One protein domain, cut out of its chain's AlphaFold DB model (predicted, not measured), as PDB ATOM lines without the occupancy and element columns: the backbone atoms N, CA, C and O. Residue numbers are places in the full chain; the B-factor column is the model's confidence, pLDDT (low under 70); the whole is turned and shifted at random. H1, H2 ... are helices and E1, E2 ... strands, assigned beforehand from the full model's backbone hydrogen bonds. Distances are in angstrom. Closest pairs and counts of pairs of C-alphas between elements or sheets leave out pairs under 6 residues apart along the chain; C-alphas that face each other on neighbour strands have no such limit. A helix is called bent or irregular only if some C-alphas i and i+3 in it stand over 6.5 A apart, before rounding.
ATOM      1  N   LEU A  18     109.510 165.982 229.786       94.25
ATOM      2  CA  LEU A  18     108.189 166.422 230.247       94.25
ATOM      3  C   LEU A  18     108.097 167.947 230.290       94.25
ATOM      4  O   LEU A  18     107.154 168.528 229.754       94.25
ATOM      5  N   GLU A  19     109.100 168.586 230.880       94.81
ATOM      6  CA  GLU A  19     109.212 170.034 231.006       94.81
ATOM      7  C   GLU A  19     109.307 170.711 229.639       94.81
ATOM      8  O   GLU A  19     108.644 171.720 229.401       94.81
ATOM      9  N   LEU A  20     110.095 170.134 228.726       94.81
ATOM     10  CA  LEU A  20     110.256 170.612 227.358       94.81
ATOM     11  C   LEU A  20     108.920 170.600 226.613       94.81
ATOM     12  O   LEU A  20     108.521 171.610 226.035       94.81
ATOM     13  N   TYR A  21     108.228 169.459 226.612       95.69
ATOM     14  CA  TYR A  21     106.952 169.351 225.915       95.69
ATOM     15  C   TYR A  21     105.908 170.263 226.547       95.69
ATOM     16  O   TYR A  21     105.200 170.953 225.817       95.69
ATOM     17  N   LEU A  22     105.837 170.335 227.876       95.69
ATOM     18  CA  LEU A  22     104.880 171.217 228.536       95.69
ATOM     19  C   LEU A  22     105.129 172.684 228.176       95.69
ATOM     20  O   LEU A  22     104.174 173.401 227.888       95.69
ATOM     21  N   GLN A  23     106.393 173.110 228.119       94.81
ATOM     22  CA  GLN A  23     106.745 174.462 227.698       94.81
ATOM     23  C   GLN A  23     106.271 174.761 226.269       94.81
ATOM     24  O   GLN A  23     105.624 175.781 226.057       94.81
ATOM     25  N   VAL A  24     106.497 173.856 225.311       95.81
ATOM     26  CA  VAL A  24     106.010 174.036 223.928       95.81
ATOM     27  C   VAL A  24     104.481 174.109 223.883       95.81
ATOM     28  O   VAL A  24     103.911 174.968 223.217       95.81
ATOM     29  N   PHE A  25     103.785 173.233 224.610       97.19
ATOM     30  CA  PHE A  25     102.322 173.255 224.661       97.19
ATOM     31  C   PHE A  25     101.780 174.527 225.328       97.19
ATOM     32  O   PHE A  25     100.711 175.000 224.943       97.19
ATOM     33  N   GLU A  26     102.479 175.081 226.318       95.56
ATOM     34  CA  GLU A  26     102.138 176.371 226.919       95.56
ATOM     35  C   GLU A  26     102.353 177.527 225.931       95.56
ATOM     36  O   GLU A  26     101.446 178.342 225.756       95.56
ATOM     37  N   GLU A  27     103.505 177.577 225.257       95.69
ATOM     38  CA  GLU A  27     103.857 178.609 224.267       95.69
ATOM     39  C   GLU A  27     102.865 178.648 223.091       95.69
ATOM     40  O   GLU A  27     102.474 179.726 222.644       95.69
ATOM     41  N   GLU A  28     102.368 177.485 222.664       97.50
ATOM     42  CA  GLU A  28     101.369 177.348 221.594       97.50
ATOM     43  C   GLU A  28      99.911 177.489 222.083       97.50
ATOM     44  O   GLU A  28      98.963 177.305 221.314       97.50
ATOM     45  N   GLY A  29      99.683 177.781 223.371       96.69
ATOM     46  CA  GLY A  29      98.335 177.910 223.944       96.69
ATOM     47  C   GLY A  29      97.522 176.607 223.930       96.69
ATOM     48  O   GLY A  29      96.291 176.626 223.989       96.69
ATOM     49  N   ALA A  30      98.199 175.463 223.854       97.06
ATOM     50  CA  ALA A  30      97.627 174.135 223.670       97.06
ATOM     51  C   ALA A  30      97.698 173.254 224.927       97.06
ATOM     52  O   ALA A  30      97.450 172.054 224.827       97.06
ATOM     53  N   ILE A  31      97.985 173.818 226.107       95.31
ATOM     54  CA  ILE A  31      98.223 173.078 227.364       95.31
ATOM     55  C   ILE A  31      97.144 172.029 227.697       95.31
ATOM     56  O   ILE A  31      97.458 170.945 228.176       95.31
ATOM     57  N   ASN A  32      95.881 172.280 227.331       95.12
ATOM     58  CA  ASN A  32      94.761 171.344 227.516       95.12
ATOM     59  C   ASN A  32      94.893 170.027 226.718       95.12
ATOM     60  O   ASN A  32      94.144 169.080 226.951       95.12
ATOM     61  N   ASN A  33      95.806 169.963 225.747       96.44
ATOM     62  CA  ASN A  33      96.099 168.770 224.952       96.44
ATOM     63  C   ASN A  33      97.353 168.023 225.431       96.44
ATOM     64  O   ASN A  33      97.647 166.956 224.894       96.44
ATOM     65  N   PHE A  34      98.079 168.554 226.420       96.19
ATOM     66  CA  PHE A  34      99.348 167.995 226.881       96.19
ATOM     67  C   PHE A  34      99.197 166.570 227.426       96.19
ATOM     68  O   PHE A  34      99.879 165.661 226.963       96.19
ATOM     69  N   GLU A  35      98.244 166.339 228.334       95.25
ATOM     70  CA  GLU A  35      97.987 165.004 228.897       95.25
ATOM     71  C   GLU A  35      97.641 163.991 227.799       95.25
ATOM     72  O   GLU A  35      98.186 162.888 227.751       95.25
ATOM     73  N   LYS A  36      96.804 164.394 226.835       95.81
ATOM     74  CA  LYS A  36      96.460 163.526 225.705       95.81
ATOM     75  C   LYS A  36      97.699 163.097 224.929       95.81
ATOM     76  O   LYS A  36      97.822 161.924 224.584       95.81
ATOM     77  N   PHE A  37      98.607 164.034 224.663       96.25
ATOM     78  CA  PHE A  37      99.858 163.766 223.963       96.25
ATOM     79  C   PHE A  37     100.788 162.850 224.770       96.25
ATOM     80  O   PHE A  37     101.335 161.905 224.205       96.25
ATOM     81  N   MET A  38     100.924 163.094 226.073       94.81
ATOM     82  CA  MET A  38     101.917 162.418 226.907       94.81
ATOM     83  C   MET A  38     101.502 161.034 227.413       94.81
ATOM     84  O   MET A  38     102.375 160.187 227.585       94.81
ATOM     85  N   SER A  39     100.213 160.780 227.667       93.94
ATOM     86  CA  SER A  39      99.774 159.552 228.358       93.94
ATOM     87  C   SER A  39      98.635 158.788 227.670       93.94
ATOM     88  O   SER A  39      98.568 157.560 227.776       93.94
ATOM     89  N   ILE A  40      97.752 159.471 226.932       95.88
ATOM     90  CA  ILE A  40      96.511 158.856 226.422       95.88
ATOM     91  C   ILE A  40      96.670 158.348 224.987       95.88
ATOM     92  O   ILE A  40      96.382 157.185 224.706       95.88
ATOM     93  N   ASN A  41      97.128 159.203 224.069       96.81
ATOM     94  CA  ASN A  41      97.117 158.908 222.635       96.81
ATOM     95  C   ASN A  41      98.002 157.703 222.289       96.81
ATOM     96  O   ASN A  41      97.608 156.866 221.483       96.81
ATOM     97  N   GLY A  42      99.177 157.597 222.920       96.00
ATOM     98  CA  GLY A  42     100.068 156.449 222.754       96.00
ATOM     99  C   GLY A  42      99.413 155.152 223.228       96.00
ATOM    100  O   GLY A  42      99.304 154.204 222.455       96.00
ATOM    101  N   SER A  43      98.907 155.134 224.463       96.00
ATOM    102  CA  SER A  43      98.243 153.962 225.051       96.00
ATOM    103  C   SER A  43      97.072 153.481 224.186       96.00
ATOM    104  O   SER A  43      97.013 152.308 223.828       96.00
ATOM    105  N   GLN A  44      96.207 154.397 223.735       95.88
ATOM    106  CA  GLN A  44      95.097 154.069 222.832       95.88
ATOM    107  C   GLN A  44      95.573 153.516 221.485       95.88
ATOM    108  O   GLN A  44      95.011 152.539 220.994       95.88
ATOM    109  N   PHE A  45      96.606 154.118 220.888       97.38
ATOM    110  CA  PHE A  45      97.146 153.676 219.602       97.38
ATOM    111  C   PHE A  45      97.743 152.267 219.675       97.38
ATOM    112  O   PHE A  45      97.546 151.463 218.766       97.38
ATOM    113  N   TYR A  46      98.442 151.952 220.765       97.06
ATOM    114  CA  TYR A  46      99.062 150.644 220.971       97.06
ATOM    115  C   TYR A  46      98.130 149.610 221.625       97.06
ATOM    116  O   TYR A  46      98.542 148.466 221.812       97.06
ATOM    117  N   GLY A  47      96.884 149.974 221.953       95.75
ATOM    118  CA  GLY A  47      95.929 149.082 222.618       95.75
ATOM    119  C   GLY A  47      96.327 148.713 224.052       95.75
ATOM    120  O   GLY A  47      96.008 147.619 224.511       95.75
ATOM    121  N   LEU A  48      97.048 149.601 224.736       95.94
ATOM    122  CA  LEU A  48      97.482 149.453 226.123       95.94
ATOM    123  C   LEU A  48      96.538 150.206 227.069       95.94
ATOM    124  O   LEU A  48      95.902 151.190 226.684       95.94
ATOM    125  N   GLU A  49      96.469 149.757 228.321       94.62
ATOM    126  CA  GLU A  49      95.767 150.494 229.374       94.62
ATOM    127  C   GLU A  49      96.499 151.801 229.694       94.62
ATOM    128  O   GLU A  49      97.729 151.866 229.694       94.62
ATOM    129  N   THR A  50      95.736 152.860 229.963       94.00
ATOM    130  CA  THR A  50      96.296 154.131 230.425       94.00
ATOM    131  C   THR A  50      96.795 153.993 231.857       94.00
ATOM    132  O   THR A  50      96.115 153.397 232.693       94.00
ATOM    133  N   ASN A  51      97.949 154.590 232.152       91.38
ATOM    134  CA  ASN A  51      98.483 154.644 233.511       91.38
ATOM    135  C   ASN A  51      97.480 155.303 234.475       91.38
ATOM    136  O   ASN A  51      96.800 156.258 234.107       91.38
ATOM    137  N   ASN A  52      97.431 154.808 235.716       92.38
ATOM    138  CA  ASN A  52      96.607 155.375 236.796       92.38
ATOM    139  C   ASN A  52      97.401 156.304 237.731       92.38
ATOM    140  O   ASN A  52      96.832 156.893 238.646       92.38
ATOM    141  N   GLU A  53      98.716 156.385 237.533       93.81
ATOM    142  CA  GLU A  53      99.611 157.267 238.276       93.81
ATOM    143  C   GLU A  53      99.693 158.636 237.600       93.81
ATOM    144  O   GLU A  53      99.513 158.765 236.386       93.81
ATOM    145  N   THR A  54      99.997 159.656 238.395       92.50
ATOM    146  CA  THR A  54     100.142 161.038 237.945       92.50
ATOM    147  C   THR A  54     101.519 161.567 238.314       92.50
ATOM    148  O   THR A  54     102.096 161.159 239.317       92.50
ATOM    149  N   ILE A  55     102.029 162.487 237.500       93.06
ATOM    150  CA  ILE A  55     103.256 163.242 237.765       93.06
ATOM    151  C   ILE A  55     102.858 164.710 237.807       93.06
ATOM    152  O   ILE A  55     102.162 165.177 236.900       93.06
ATOM    153  N   ASP A  56     103.312 165.431 238.826       94.31
ATOM    154  CA  ASP A  56     103.031 166.852 238.952       94.31
ATOM    155  C   ASP A  56     104.092 167.663 238.203       94.31
ATOM    156  O   ASP A  56     105.295 167.425 238.302       94.31
ATOM    157  N   LEU A  57     103.648 168.641 237.417       94.25
ATOM    158  CA  LEU A  57     104.521 169.588 236.727       94.25
ATOM    159  C   LEU A  57     104.283 170.971 237.316       94.25
ATOM    160  O   LEU A  57     103.213 171.560 237.156       94.25
ATOM    161  N   VAL A  58     105.294 171.493 238.004       95.31
ATOM    162  CA  VAL A  58     105.222 172.788 238.678       95.31
ATOM    163  C   VAL A  58     105.872 173.868 237.829       95.31
ATOM    164  O   VAL A  58     106.921 173.663 237.211       95.31
ATOM    165  N   LYS A  59     105.249 175.050 237.803       94.88
ATOM    166  CA  LYS A  59     105.769 176.218 237.088       94.88
ATOM    167  C   LYS A  59     106.908 176.850 237.881       94.88
ATOM    168  O   LYS A  59     106.735 177.847 238.580       94.88
ATOM    169  N   GLN A  60     108.068 176.219 237.797       94.75
ATOM    170  CA  GLN A  60     109.294 176.624 238.458       94.75
ATOM    171  C   GLN A  60     110.431 176.606 237.445       94.75
ATOM    172  O   GLN A  60     110.653 175.605 236.769       94.75
ATOM    173  N   THR A  61     111.192 177.701 237.385       93.81
ATOM    174  CA  THR A  61     112.379 177.756 236.537       93.81
ATOM    175  C   THR A  61     113.385 176.686 236.955       93.81
ATOM    176  O   THR A  61     113.855 176.675 238.096       93.81
ATOM    177  N   ASN A  62     113.739 175.822 236.011       90.62
ATOM    178  CA  ASN A  62     114.746 174.784 236.152       90.62
ATOM    179  C   ASN A  62     115.888 175.046 235.166       90.62
ATOM    180  O   ASN A  62     115.646 175.361 234.001       90.62
ATOM    181  N   GLN A  63     117.131 174.937 235.632       93.81
ATOM    182  CA  GLN A  63     118.304 175.080 234.772       93.81
ATOM    183  C   GLN A  63     118.787 173.697 234.346       93.81
ATOM    184  O   GLN A  63     119.029 172.835 235.192       93.81
ATOM    185  N   ILE A  64     118.944 173.498 233.039       93.88
ATOM    186  CA  ILE A  64     119.466 172.248 232.497       93.88
ATOM    187  C   ILE A  64     120.988 172.250 232.657       93.88
ATOM    188  O   ILE A  64     121.639 173.229 232.279       93.88
ATOM    189  N   PRO A  65     121.584 171.189 233.228       93.31
ATOM    190  CA  PRO A  65     123.027 171.140 233.402       93.31
ATOM    191  C   PRO A  65     123.746 171.152 232.050       93.31
ATOM    192  O   PRO A  65     123.263 170.603 231.063       93.31
ATOM    193  N   GLU A  66     124.931 171.758 232.022       93.75
ATOM    194  CA  GLU A  66     125.793 171.808 230.833       93.75
ATOM    195  C   GLU A  66     126.218 170.398 230.375       93.75
ATOM    196  O   GLU A  66     126.380 170.118 229.185       93.75
ATOM    197  N   LEU A  67     126.413 169.513 231.355       92.88
ATOM    198  CA  LEU A  67     126.960 168.176 231.206       92.88
ATOM    199  C   LEU A  67     126.282 167.238 232.211       92.88
ATOM    200  O   LEU A  67     126.133 167.586 233.384       92.88
ATOM    201  N   LEU A  68     125.906 166.044 231.764       91.12
ATOM    202  CA  LEU A  68     125.450 164.956 232.619       91.12
ATOM    203  C   LEU A  68     126.546 163.893 232.719       91.12
ATOM    204  O   LEU A  68     126.941 163.323 231.702       91.12
ATOM    205  N   GLU A  69     127.009 163.615 233.935       92.69
ATOM    206  CA  GLU A  69     127.925 162.507 234.207       92.69
ATOM    207  C   GLU A  69     127.162 161.177 234.261       92.69
ATOM    208  O   GLU A  69     126.108 161.067 234.892       92.69
ATOM    209  N   ILE A  70     127.705 160.158 233.602       90.62
ATOM    210  CA  ILE A  70     127.209 158.784 233.633       90.62
ATOM    211  C   ILE A  70     128.046 157.983 234.633       90.62
ATOM    212  O   ILE A  70     129.226 158.252 234.848       90.62
ATOM    213  N   SER A  71     127.437 156.975 235.255       89.31
ATOM    214  CA  SER A  71     128.064 156.161 236.306       89.31
ATOM    215  C   SER A  71     129.355 155.448 235.886       89.31
ATOM    216  O   SER A  71     130.149 155.082 236.752       89.31
ATOM    217  N   ASP A  72     129.587 155.255 234.587       91.75
ATOM    218  CA  ASP A  72     130.813 154.674 234.028       91.75
ATOM    219  C   ASP A  72     131.939 155.702 233.796       91.75
ATOM    220  O   ASP A  72     133.007 155.350 233.293       91.75
ATOM    221  N   GLY A  73     131.718 156.963 234.179       88.44
ATOM    222  CA  GLY A  73     132.652 158.074 234.008       88.44
ATOM    223  C   GLY A  73     132.573 158.758 232.642       88.44
ATOM    224  O   GLY A  73     133.335 159.692 232.394       88.44
ATOM    225  N   SER A  74     131.680 158.319 231.749       91.00
ATOM    226  CA  SER A  74     131.378 159.045 230.512       91.00
ATOM    227  C   SER A  74     130.454 160.241 230.771       91.00
ATOM    228  O   SER A  74     129.928 160.423 231.869       91.00
ATOM    229  N   HIS A  75     130.264 161.087 229.757       91.81
ATOM    230  CA  HIS A  75     129.419 162.270 229.868       91.81
ATOM    231  C   HIS A  75     128.541 162.493 228.636       91.81
ATOM    232  O   HIS A  75     128.916 162.152 227.510       91.81
ATOM    233  N   VAL A  76     127.391 163.132 228.839       91.44
ATOM    234  CA  VAL A  76     126.446 163.491 227.777       91.44
ATOM    235  C   VAL A  76     126.076 164.965 227.894       91.44
ATOM    236  O   VAL A  76     125.778 165.447 228.982       91.44
ATOM    237  N   HIS A  77     126.049 165.672 226.765       92.06
ATOM    238  CA  HIS A  77     125.432 166.994 226.692       92.06
ATOM    239  C   HIS A  77     123.920 166.829 226.493       92.06
ATOM    240  O   HIS A  77     123.506 166.322 225.443       92.06
ATOM    241  N   PRO A  78     123.085 167.204 227.480       93.62
ATOM    242  CA  PRO A  78     121.644 167.139 227.313       93.62
ATOM    243  C   PRO A  78     121.162 168.165 226.290       93.62
ATOM    244  O   PRO A  78     121.810 169.174 226.002       93.62
ATOM    245  N   PHE A  79     119.986 167.906 225.734       92.69
ATOM    246  CA  PHE A  79     119.297 168.896 224.928       92.69
ATOM    247  C   PHE A  79     119.001 170.138 225.771       92.69
ATOM    248  O   PHE A  79     118.549 170.009 226.907       92.69
ATOM    249  N   LEU A  80     119.252 171.322 225.204       92.62
ATOM    250  CA  LEU A  80     119.160 172.606 225.908       92.62
ATOM    251  C   LEU A  80     120.128 172.734 227.104       92.62
ATOM    252  O   LEU A  80     119.822 173.425 228.070       92.62
ATOM    253  N   ALA A  81     121.296 172.084 227.053       93.44
ATOM    254  CA  ALA A  81     122.379 172.275 228.021       93.44
ATOM    255  C   ALA A  81     122.639 173.769 228.310       93.44
ATOM    256  O   ALA A  81     122.809 174.560 227.384       93.44
ATOM    257  N   GLY A  82     122.644 174.143 229.593       93.81
ATOM    258  CA  GLY A  82     122.865 175.518 230.058       93.81
ATOM    259  C   GLY A  82     121.625 176.424 230.028       93.81
ATOM    260  O   GLY A  82     121.599 177.444 230.727       93.81
ATOM    261  N   GLU A  83     120.580 176.050 229.289       94.75
ATOM    262  CA  GLU A  83     119.348 176.828 229.149       94.75
ATOM    263  C   GLU A  83     118.390 176.644 230.339       94.75
ATOM    264  O   GLU A  83     118.568 175.797 231.224       94.75
ATOM    265  N   LYS A  84     117.341 177.471 230.357       94.38
ATOM    266  CA  LYS A  84     116.290 177.455 231.380       94.38
ATOM    267  C   LYS A  84     114.971 176.964 230.800       94.38
ATOM    268  O   LYS A  84     114.520 177.476 229.781       94.38
ATOM    269  N   LEU A  85     114.326 176.050 231.516       93.88
ATOM    270  CA  LEU A  85     112.926 175.685 231.306       93.88
ATOM    271  C   LEU A  85     112.062 176.305 232.401       93.88
ATOM    272  O   LEU A  85     112.516 176.490 233.529       93.88
ATOM    273  N   ASN A  86     110.813 176.635 232.076       95.31
ATOM    274  CA  ASN A  86     109.878 177.273 233.020       95.31
ATOM    275  C   ASN A  86     109.085 176.282 233.879       95.31
ATOM    276  O   ASN A  86     108.279 176.694 234.717       95.31
ATOM    277  N   TRP A  87     109.319 174.994 233.660       95.12
ATOM    278  CA  TRP A  87     108.623 173.894 234.299       95.12
ATOM    279  C   TRP A  87     109.625 172.935 234.928       95.12
ATOM    280  O   TRP A  87     110.779 172.850 234.500       95.12
ATOM    281  N   LYS A  88     109.159 172.208 235.939       94.12
ATOM    282  CA  LYS A  88     109.899 171.146 236.612       94.12
ATOM    283  C   LYS A  88     108.937 170.017 236.972       94.12
ATOM    284  O   LYS A  88     107.869 170.295 237.513       94.12
ATOM    285  N   ALA A  89     109.307 168.772 236.690       91.25
ATOM    286  CA  ALA A  89     108.583 167.615 237.195       91.25
ATOM    287  C   ALA A  89     108.881 167.402 238.690       91.25
ATOM    288  O   ALA A  89     110.039 167.414 239.122       91.25
ATOM    289  N   GLU A  90     107.828 167.201 239.473       87.12
ATOM    290  CA  GLU A  90     107.870 166.697 240.841       87.12
ATOM    291  C   GLU A  90     107.242 165.299 240.829       87.12
ATOM    292  O   GLU A  90     106.119 165.106 240.361       87.12
ATOM    293  N   VAL A  91     108.029 164.315 241.266       63.94
ATOM    294  CA  VAL A  91     107.649 162.897 241.345       63.94
ATOM    295  C   VAL A  91     107.533 162.504 242.807       63.94
ATOM    296  O   VAL A  91     108.433 162.918 243.578       63.94
TER     297      VAL A  91
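AT A GLANCE: This is residues 18 to 91 of the 91 residues of the protein "Dihydroorotase" of Alphaproteobacteria bacterium (UniProt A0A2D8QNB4). The shape is a loose arch: the kinked helix H2 makes one leg, a long loop without named elements, residues 59 to 87, reaches away to make the other, and H1 with a small ribbon of two strands lies between them. H1 and H2 meet as a V near the end of H1 and the start of H2, and the first residues of H1, 18 to 22, come near the ribbon. The printed part has 74 residues, with two named helices and then two named strands in the order H1, H2, E1, E2, and the sheet E1 - E2 is antiparallel. The class is mostly helix, though under half of the residues are in named elements. The whole is loose, with a radius of gyration of the C-alphas of 15.0 A and spans of 39 by 31 by 19 A.

HOW THE PARTS SIT: H1, residues 18 to 27, and H2, residues 31 to 46, touch, with H2 using residues 31 to 34 alone; the closest C-alphas, those of Phe 25 and Ile 31, are 4.9 A apart. Their lines stand at a steep tilt of 52 degrees, and they run opposite ways. H2 has a kink of 36 degrees near residue 39 and is irregular: C-alphas 38 and 41 are 7.3 A apart. Every O i to N i+4 pair is within hydrogen-bond range in H1, and 7 of 12 are in H2. E1, residues 56 to 58, and E2, residues 88 to 90, form a hairpin of antiparallel neighbours, their directions at 141 degrees. N 58 and O 88 are 2.9 A apart, and N 90 and O 56 are 2.8 A apart, both within hydrogen-bond range. The closest C-alphas of H1 and E2 are those of Glu 19 and Lys 88, 5.8 A apart. H2 and E2 are apart. Between the strands, residues 62 to 63 pair with 84 to 85, and 68 to 69 with 75 to 76, both antiparallel.

IN THESE COORDINATES: H1 begins with C-alpha 18 at (108.189, 166.422, 230.247) and is 14.2 A long from first to last C-alpha. H2 is 23.3 A long and ends with C-alpha 46 at (99.062, 150.644, 220.971). E1, Asp 56 to Val 58, is 6.3 A long, and E2, Lys 88 to Glu 90, is 6.5 A long, ending with C-alpha 90 at (107.870, 166.697, 240.841).

THE WHOLE: The two C-alphas farthest apart, those of Gly 29 and Asp 72, are 41.2 A apart. The printed part has no cut. The link from H1 to H2 is tight, that from H2 to E1 is short, and that from E1 to E2, 29 residues, is long. The mean pLDDT of the printed part is 93.7, and one residue, Val 91, is under 70.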